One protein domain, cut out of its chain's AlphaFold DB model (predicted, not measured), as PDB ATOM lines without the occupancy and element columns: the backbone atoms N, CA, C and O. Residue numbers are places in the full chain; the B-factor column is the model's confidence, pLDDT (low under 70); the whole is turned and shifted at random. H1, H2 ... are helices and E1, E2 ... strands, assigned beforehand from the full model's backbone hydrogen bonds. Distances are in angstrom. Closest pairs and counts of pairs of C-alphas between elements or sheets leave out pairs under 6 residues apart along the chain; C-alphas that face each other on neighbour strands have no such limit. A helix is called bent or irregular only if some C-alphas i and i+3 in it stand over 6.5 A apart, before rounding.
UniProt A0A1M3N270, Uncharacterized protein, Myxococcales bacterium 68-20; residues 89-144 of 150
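Overview. This is residues 89 to 144 of the 150 residues of an uncharacterized protein of Myxococcales bacterium 68-20 (UniProt A0A1M3N270). The longest helix, H4, crosses H2 at nearly a right angle, and H3 packs steeply against both of them, making a small core of three crossed helices. A short, poorly formed helix, H1, lies at one end of this core near H2, and after H4 the tight link of residues 137 to 139 leads into a lone strand, E1. The printed part has 56 residues with four named helices and one named strand, in the order H1, H2, H3, H4, E1, and the class is mostly helix. It is compact, with a radius of gyration of the C-alphas of 10.3 A and spans of 27 by 23 by 17 A.

Along the chain. H4, residues 124 to 136, is 18.2 A long from C-alpha 124 at (250.010, 244.703, 176.325) to C-alpha 136 at (238.972, 256.422, 184.809). H2, residues 98 to 106, is 12.7 A long, and H3, residues 113 to 120, is 10.2 A long. H1, residues 89 to 94, begins with C-alpha 89 at (227.395, 254.678, 175.904) and is 9.8 A long; it is irregular, but only just, with C-alphas 90 and 93 6.6 A apart. E1, residues 140 to 143, is 9.8 A long and ends with C-alpha 143 at (233.011, 242.763, 186.420).

Arrangement. The helix packing is mostly crossed, with no touching pair at a shallow tilt. H4 and H2 touch, about perpendicular at 83 degrees, and their closest C-alphas are those of Ala 130 and Glu 100, 5.0 A apart. H4 touches H3 with residues 124 to 127 alone, at a steep tilt of 64 degrees, opposite ways; the closest C-alphas are those of Phe 124 and Leu 117, 6.4 A apart. H2 and H3 touch at a steep tilt of 69 degrees, only just short of about perpendicular, and run opposite ways; their closest C-alphas are those of Ile 103 and Ser 120, 6.8 A apart. H1 and H2 are near each other, with 5 pairs of C-alphas within 10 A. The closest C-alphas of H4 and E1 are those of Leu 134 and Ile 140, 5.8 A apart. E1 pairs with no named strand, and it is apart from H1, H2 and H3. H1 is also apart from H3 and H4. In H2, H3 and H4 every O i to N i+4 pair is within hydrogen-bond range; in H1 0 of 2 are, beside 2 of 3 O i to N i+3 pairs.

Size, cuts and confidence. The two C-alphas farthest apart are those of Ala 90 and Ala 123, at 27.4 A. The printed part runs from residue 89 to 144 with no cut. No link is long: H1 to H2, H3 to H4 and H4 to E1 are tight, and H2 to H3 is short. The mean pLDDT of the printed part is 84.5, and residues 90 to 93 are under 70.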
ATOM      1  N   TYR A  89     227.419 254.577 177.374       71.00
ATOM      2  CA  TYR A  89     227.395 254.678 175.904       71.00
ATOM      3  C   TYR A  89     227.394 256.124 175.382       71.00
ATOM      4  O   TYR A  89     227.939 256.392 174.317       71.00
ATOM      5  N   ALA A  90     226.846 257.074 176.148       67.50
ATOM      6  CA  ALA A  90     226.849 258.496 175.797       67.50
ATOM      7  C   ALA A  90     228.256 259.126 175.781       67.50
ATOM      8  O   ALA A  90     228.458 260.151 175.140       67.50
ATOM      9  N   TYR A  91     229.232 258.515 176.459       65.75
ATOM     10  CA  TYR A  91     230.618 258.989 176.495       65.75
ATOM     11  C   TYR A  91     231.505 258.303 175.454       65.75
ATOM     12  O   TYR A  91     232.665 258.679 175.299       65.75
ATOM     13  N   VAL A  92     230.975 257.349 174.685       67.38
ATOM     14  CA  VAL A  92     231.722 256.688 173.602       67.38
ATOM     15  C   VAL A  92     232.094 257.687 172.499       67.38
ATOM     16  O   VAL A  92     233.156 257.571 171.902       67.38
ATOM     17  N   GLU A  93     231.294 258.737 172.293       66.12
ATOM     18  CA  GLU A  93     231.621 259.829 171.362       66.12
ATOM     19  C   GLU A  93     232.771 260.728 171.855       66.12
ATOM     20  O   GLU A  93     233.353 261.472 171.072       66.12
ATOM     21  N   THR A  94     233.130 260.648 173.142       70.50
ATOM     22  CA  THR A  94     234.252 261.403 173.733       70.50
ATOM     23  C   THR A  94     235.581 260.652 173.667       70.50
ATOM     24  O   THR A  94     236.580 261.102 174.221       70.50
ATOM     25  N   VAL A  95     235.600 259.485 173.026       72.69
ATOM     26  CA  VAL A  95     236.797 258.667 172.838       72.69
ATOM     27  C   VAL A  95     237.633 259.294 171.730       72.69
ATOM     28  O   VAL A  95     237.241 259.295 170.564       72.69
ATOM     29  N   VAL A  96     238.766 259.877 172.115       74.38
ATOM     30  CA  VAL A  96     239.663 260.592 171.196       74.38
ATOM     31  C   VAL A  96     240.776 259.672 170.690       74.38
ATOM     32  O   VAL A  96     241.300 259.893 169.598       74.38
ATOM     33  N   ASP A  97     241.120 258.626 171.444       86.88
ATOM     34  CA  ASP A  97     242.236 257.746 171.118       86.88
ATOM     35  C   ASP A  97     241.818 256.543 170.253       86.88
ATOM     36  O   ASP A  97     240.774 255.908 170.442       86.88
ATOM     37  N   ALA A  98     242.663 256.213 169.273       87.62
ATOM     38  CA  ALA A  98     242.402 255.129 168.332       87.62
ATOM     39  C   ALA A  98     242.470 253.743 168.996       87.62
ATOM     40  O   ALA A  98     241.746 252.832 168.578       87.62
ATOM     41  N   ASN A  99     243.308 253.572 170.024       88.06
ATOM     42  CA  ASN A  99     243.406 252.317 170.763       88.06
ATOM     43  C   ASN A  99     242.179 252.132 171.648       88.06
ATOM     44  O   ASN A  99     241.595 251.054 171.646       88.06
ATOM     45  N   GLU A 100     241.726 253.183 172.328       88.81
ATOM     46  CA  GLU A 100     240.481 253.154 173.102       88.81
ATOM     47  C   GLU A 100     239.272 252.783 172.233       88.81
ATOM     48  O   GLU A 100     238.511 251.880 172.585       88.81
ATOM     49  N   ALA A 101     239.115 253.418 171.066       87.69
ATOM     50  CA  ALA A 101     238.032 253.105 170.132       87.69
ATOM     51  C   ALA A 101     238.097 251.647 169.650       87.69
ATOM     52  O   ALA A 101     237.071 250.973 169.522       87.69
ATOM     53  N   ARG A 102     239.312 251.135 169.424       88.69
ATOM     54  CA  ARG A 102     239.536 249.737 169.053       88.69
ATOM     55  C   ARG A 102     239.157 248.789 170.186       88.69
ATOM     56  O   ARG A 102     238.431 247.835 169.925       88.69
ATOM     57  N   ILE A 103     239.580 249.053 171.421       89.31
ATOM     58  CA  ILE A 103     239.183 248.250 172.585       89.31
ATOM     59  C   ILE A 103     237.663 248.249 172.738       89.31
ATOM     60  O   ILE A 103     237.077 247.175 172.809       89.31
ATOM     61  N   LEU A 104     237.008 249.409 172.673       88.44
ATOM     62  CA  LEU A 104     235.547 249.503 172.742       88.44
ATOM     63  C   LEU A 104     234.843 248.715 171.634       88.44
ATOM     64  O   LEU A 104     233.812 248.104 171.894       88.44
ATOM     65  N   SER A 105     235.397 248.683 170.418       88.38
ATOM     66  CA  SER A 105     234.830 247.891 169.317       88.38
ATOM     67  C   SER A 105     234.895 246.375 169.547       88.38
ATOM     68  O   SER A 105     234.138 245.632 168.925       88.38
ATOM     69  N   LEU A 106     235.788 245.924 170.433       88.19
ATOM     70  CA  LEU A 106     235.968 244.522 170.816       88.19
ATOM     71  C   LEU A 106     235.172 244.142 172.072       88.19
ATOM     72  O   LEU A 106     235.052 242.957 172.373       88.19
ATOM     73  N   LEU A 107     234.625 245.119 172.803       88.06
ATOM     74  CA  LEU A 107     233.784 244.865 173.968       88.06
ATOM     75  C   LEU A 107     232.389 244.423 173.524       88.06
ATOM     76  O   LEU A 107     231.530 245.235 173.185       88.06
ATOM     77  N   ASP A 108     232.153 243.118 173.575       80.38
ATOM     78  CA  ASP A 108     230.848 242.487 173.350       80.38
ATOM     79  C   ASP A 108     230.066 242.228 174.659       80.38
ATOM     80  O   ASP A 108     228.943 241.723 174.622       80.38
ATOM     81  N   GLY A 109     230.648 242.588 175.810       76.75
ATOM     82  CA  GLY A 109     230.099 242.365 177.154       76.75
ATOM     83  C   GLY A 109     230.430 240.997 177.766       76.75
ATOM     84  O   GLY A 109     230.017 240.720 178.890       76.75
ATOM     85  N   TYR A 110     231.174 240.145 177.056       80.75
ATOM     86  CA  TYR A 110     231.614 238.830 177.541       80.75
ATOM     87  C   TYR A 110     233.122 238.610 177.387       80.75
ATOM     88  O   TYR A 110     233.679 237.721 178.036       80.75
ATOM     89  N   ALA A 111     233.788 239.409 176.554       85.25
ATOM     90  CA  ALA A 111     235.226 239.382 176.366       85.25
ATOM     91  C   ALA A 111     235.955 239.687 177.682       85.25
ATOM     92  O   ALA A 111     235.748 240.727 178.308       85.25
ATOM     93  N   THR A 112     236.839 238.780 178.091       89.62
ATOM     94  CA  THR A 112     237.737 238.996 179.228       89.62
ATOM     95  C   THR A 112     238.946 239.827 178.808       89.62
ATOM     96  O   THR A 112     239.309 239.855 177.625       89.62
ATOM     97  N   ILE A 113     239.645 240.440 179.767       87.25
ATOM     98  CA  ILE A 113     240.907 241.151 179.493       87.25
ATOM     99  C   ILE A 113     241.907 240.253 178.748       87.25
ATOM    100  O   ILE A 113     242.534 240.708 177.793       87.25
ATOM    101  N   GLY A 114     242.011 238.970 179.114       86.50
ATOM    102  CA  GLY A 114     242.863 238.010 178.404       86.50
ATOM    103  C   GLY A 114     242.499 237.881 176.921       86.50
ATOM    104  O   GLY A 114     243.361 238.014 176.055       86.50
ATOM    105  N   THR A 115     241.208 237.727 176.607       88.75
ATOM    106  CA  THR A 115     240.754 237.648 175.208       88.75
ATOM    107  C   THR A 115     240.954 238.957 174.445       88.75
ATOM    108  O   THR A 115     241.267 238.933 173.255       88.75
ATOM    109  N   LEU A 116     240.836 240.110 175.110       88.94
ATOM    110  CA  LEU A 116     241.086 241.416 174.495       88.94
ATOM    111  C   LEU A 116     242.561 241.607 174.149       88.94
ATOM    112  O   LEU A 116     242.879 242.143 173.090       88.94
ATOM    113  N   LEU A 117     243.469 241.136 175.000       88.50
ATOM    114  CA  LEU A 117     244.903 241.164 174.722       88.50
ATOM    115  C   LEU A 117     245.253 240.321 173.490       88.50
ATOM    116  O   LEU A 117     246.007 240.773 172.633       88.50
ATOM    117  N   GLU A 118     244.650 239.140 173.355       89.12
ATOM    118  CA  GLU A 118     244.880 238.254 172.209       89.12
ATOM    119  C   GLU A 118     244.259 238.779 170.906       89.12
ATOM    120  O   GLU A 118     244.854 238.662 169.834       89.12
ATOM    121  N   THR A 119     243.064 239.370 170.979       88.31
ATOM    122  CA  THR A 119     242.285 239.767 169.789       88.31
ATOM    123  C   THR A 119     242.563 241.191 169.317       88.31
ATOM    124  O   THR A 119     242.429 241.482 168.126       88.31
ATOM    125  N   SER A 120     242.984 242.090 170.211       87.06
ATOM    126  CA  SER A 120     243.244 243.490 169.859       87.06
ATOM    127  C   SER A 120     244.426 243.653 168.907       87.06
ATOM    128  O   SER A 120     244.417 244.587 168.098       87.06
ATOM    129  N   GLY A 121     245.417 242.755 168.961       88.12
ATOM    130  CA  GLY A 121     246.671 242.881 168.211       88.12
ATOM    131  C   GLY A 121     247.513 244.092 168.629       88.12
ATOM    132  O   GLY A 121     248.413 244.490 167.891       88.12
ATOM    133  N   LEU A 122     247.190 244.703 169.771       88.50
ATOM    134  CA  LEU A 122     247.925 245.812 170.369       88.50
ATOM    135  C   LEU A 122     248.970 245.276 171.352       88.50
ATOM    136  O   LEU A 122     248.883 244.143 171.825       88.50
ATOM    137  N   ALA A 123     249.963 246.101 171.680       88.19
ATOM    138  CA  ALA A 123     250.895 245.755 172.740       88.19
ATOM    139  C   ALA A 123     250.164 245.745 174.090       88.19
ATOM    140  O   ALA A 123     249.322 246.600 174.361       88.19
ATOM    141  N   PHE A 124     250.531 244.803 174.961       85.25
ATOM    142  CA  PHE A 124     250.010 244.703 176.325       85.25
ATOM    143  C   PHE A 124     249.906 246.055 177.069       85.25
ATOM    144  O   PHE A 124     248.817 246.363 177.555       85.25
ATOM    145  N   PRO A 125     250.959 246.904 177.124       86.12
ATOM    146  CA  PRO A 125     250.869 248.188 177.822       86.12
ATOM    147  C   PRO A 125     249.852 249.154 177.201       86.12
ATOM    148  O   PRO A 125     249.218 249.909 177.930       86.12
ATOM    149  N   ASP A 126     249.651 249.120 175.880       88.38
ATOM    150  CA  ASP A 126     248.685 249.998 175.210       88.38
ATOM    151  C   ASP A 126     247.242 249.589 175.500       88.38
ATOM    152  O   ASP A 126     246.391 250.449 175.715       88.38
ATOM    153  N   VAL A 127     246.968 248.282 175.563       88.56
ATOM    154  CA  VAL A 127     245.647 247.762 175.947       88.56
ATOM    155  C   VAL A 127     245.321 248.141 177.383       88.56
ATOM    156  O   VAL A 127     244.226 248.626 177.659       88.56
ATOM    157  N   LEU A 128     246.275 247.940 178.293       87.06
ATOM    158  CA  LEU A 128     246.112 248.304 179.693       87.06
ATOM    159  C   LEU A 128     245.876 249.803 179.857       87.06
ATOM    160  O   LEU A 128     244.917 250.190 180.520       87.06
ATOM    161  N   ARG A 129     246.691 250.640 179.210       87.75
ATOM    162  CA  ARG A 129     246.528 252.096 179.235       87.75
ATOM    163  C   ARG A 129     245.145 252.518 178.741       87.75
ATOM    164  O   ARG A 129     244.453 253.232 179.454       87.75
ATOM    165  N   ALA A 130     244.706 252.003 177.593       89.06
ATOM    166  CA  ALA A 130     243.381 252.300 177.052       89.06
ATOM    167  C   ALA A 130     242.246 251.849 177.991       89.06
ATOM    168  O   ALA A 130     241.286 252.586 178.207       89.06
ATOM    169  N   LEU A 131     242.348 250.658 178.592       87.94
ATOM    170  CA  LEU A 131     241.376 250.186 179.585       87.94
ATOM    171  C   LEU A 131     241.376 251.062 180.845       87.94
ATOM    172  O   LEU A 131     240.306 251.380 181.358       87.94
ATOM    173  N   GLY A 132     242.549 251.471 181.326       87.31
ATOM    174  CA  GLY A 132     242.700 252.373 182.466       87.31
ATOM    175  C   GLY A 132     242.055 253.732 182.206       87.31
ATOM    176  O   GLY A 132     241.244 254.184 183.010       87.31
ATOM    177  N   GLU A 133     242.326 254.338 181.050       87.50
ATOM    178  CA  GLU A 133     241.747 255.623 180.639       87.50
ATOM    179  C   GLU A 133     240.218 255.537 180.464       87.50
ATOM    180  O   GLU A 133     239.478 256.418 180.916       87.50
ATOM    181  N   LEU A 134     239.708 254.449 179.877       88.06
ATOM    182  CA  LEU A 134     238.268 254.201 179.744       88.06
ATOM    183  C   LEU A 134     237.580 253.970 181.099       88.06
ATOM    184  O   LEU A 134     236.461 254.451 181.308       88.06
ATOM    185  N   CYS A 135     238.235 253.260 182.020       86.31
ATOM    186  CA  CYS A 135     237.762 253.051 183.390       86.31
ATOM    187  C   CYS A 135     237.763 254.358 184.189       86.31
ATOM    188  O   CYS A 135     236.772 254.671 184.845       86.31
ATOM    189  N   ALA A 136     238.839 255.143 184.110       84.94
ATOM    190  CA  ALA A 136     238.972 256.422 184.809       84.94
ATOM    191  C   ALA A 136     237.892 257.422 184.372       84.94
ATOM    192  O   ALA A 136     237.366 258.181 185.187       84.94
ATOM    193  N   ARG A 137     237.501 257.378 183.093       82.31
ATOM    194  CA  ARG A 137     236.383 258.164 182.551       82.31
ATOM    195  C   ARG A 137     235.001 257.575 182.849       82.31
ATOM    196  O   ARG A 137     233.997 258.200 182.516       82.31
ATOM    197  N   GLY A 138     234.927 256.386 183.447       82.88
ATOM    198  CA  GLY A 138     233.672 255.692 183.740       82.88
ATOM    199  C   GLY A 138     232.914 255.222 182.495       82.88
ATOM    200  O   GLY A 138     231.712 254.969 182.571       82.88
ATOM    201  N   VAL A 139     233.588 255.111 181.344       86.69
ATOM    202  CA  VAL A 139     232.984 254.573 180.111       86.69
ATOM    203  C   VAL A 139     232.737 253.079 180.272       86.69
ATOM    204  O   VAL A 139     231.676 252.568 179.895       86.69
ATOM    205  N   ILE A 140     233.710 252.400 180.878       88.38
ATOM    206  CA  ILE A 140     233.671 250.972 181.161       88.38
ATOM    207  C   ILE A 140     233.774 250.718 182.665       88.38
ATOM    208  O   ILE A 140     234.332 251.515 183.417       88.38
ATOM    209  N   THR A 141     233.240 249.583 183.095       88.88
ATOM    210  CA  THR A 141     233.394 249.043 184.449       88.88
ATOM    211  C   THR A 141     233.859 247.601 184.355       88.88
ATOM    212  O   THR A 141     233.599 246.931 183.360       88.88
ATOM    213  N   LEU A 142     234.556 247.113 185.375       88.00
ATOM    214  CA  LEU A 142     235.088 245.754 185.381       88.00
ATOM    215  C   LEU A 142     234.214 244.867 186.253       88.00
ATOM    216  O   LEU A 142     234.085 245.106 187.457       88.00
ATOM    217  N   ASP A 143     233.639 243.829 185.657       86.25
ATOM    218  CA  ASP A 143     233.011 242.763 186.420       86.25
ATOM    219  C   ASP A 143     234.085 241.802 186.939       86.25
ATOM    220  O   ASP A 143     234.801 241.150 186.176       86.25
ATOM    221  N   ARG A 144     234.180 241.732 188.267       84.81
ATOM    222  CA  ARG A 144     235.150 240.924 189.019       84.81
ATOM    223  C   ARG A 144     234.510 239.704 189.669       84.81
ATOM    224  O   ARG A 144     235.132 239.052 190.510       84.81
TER     225      ARG A 144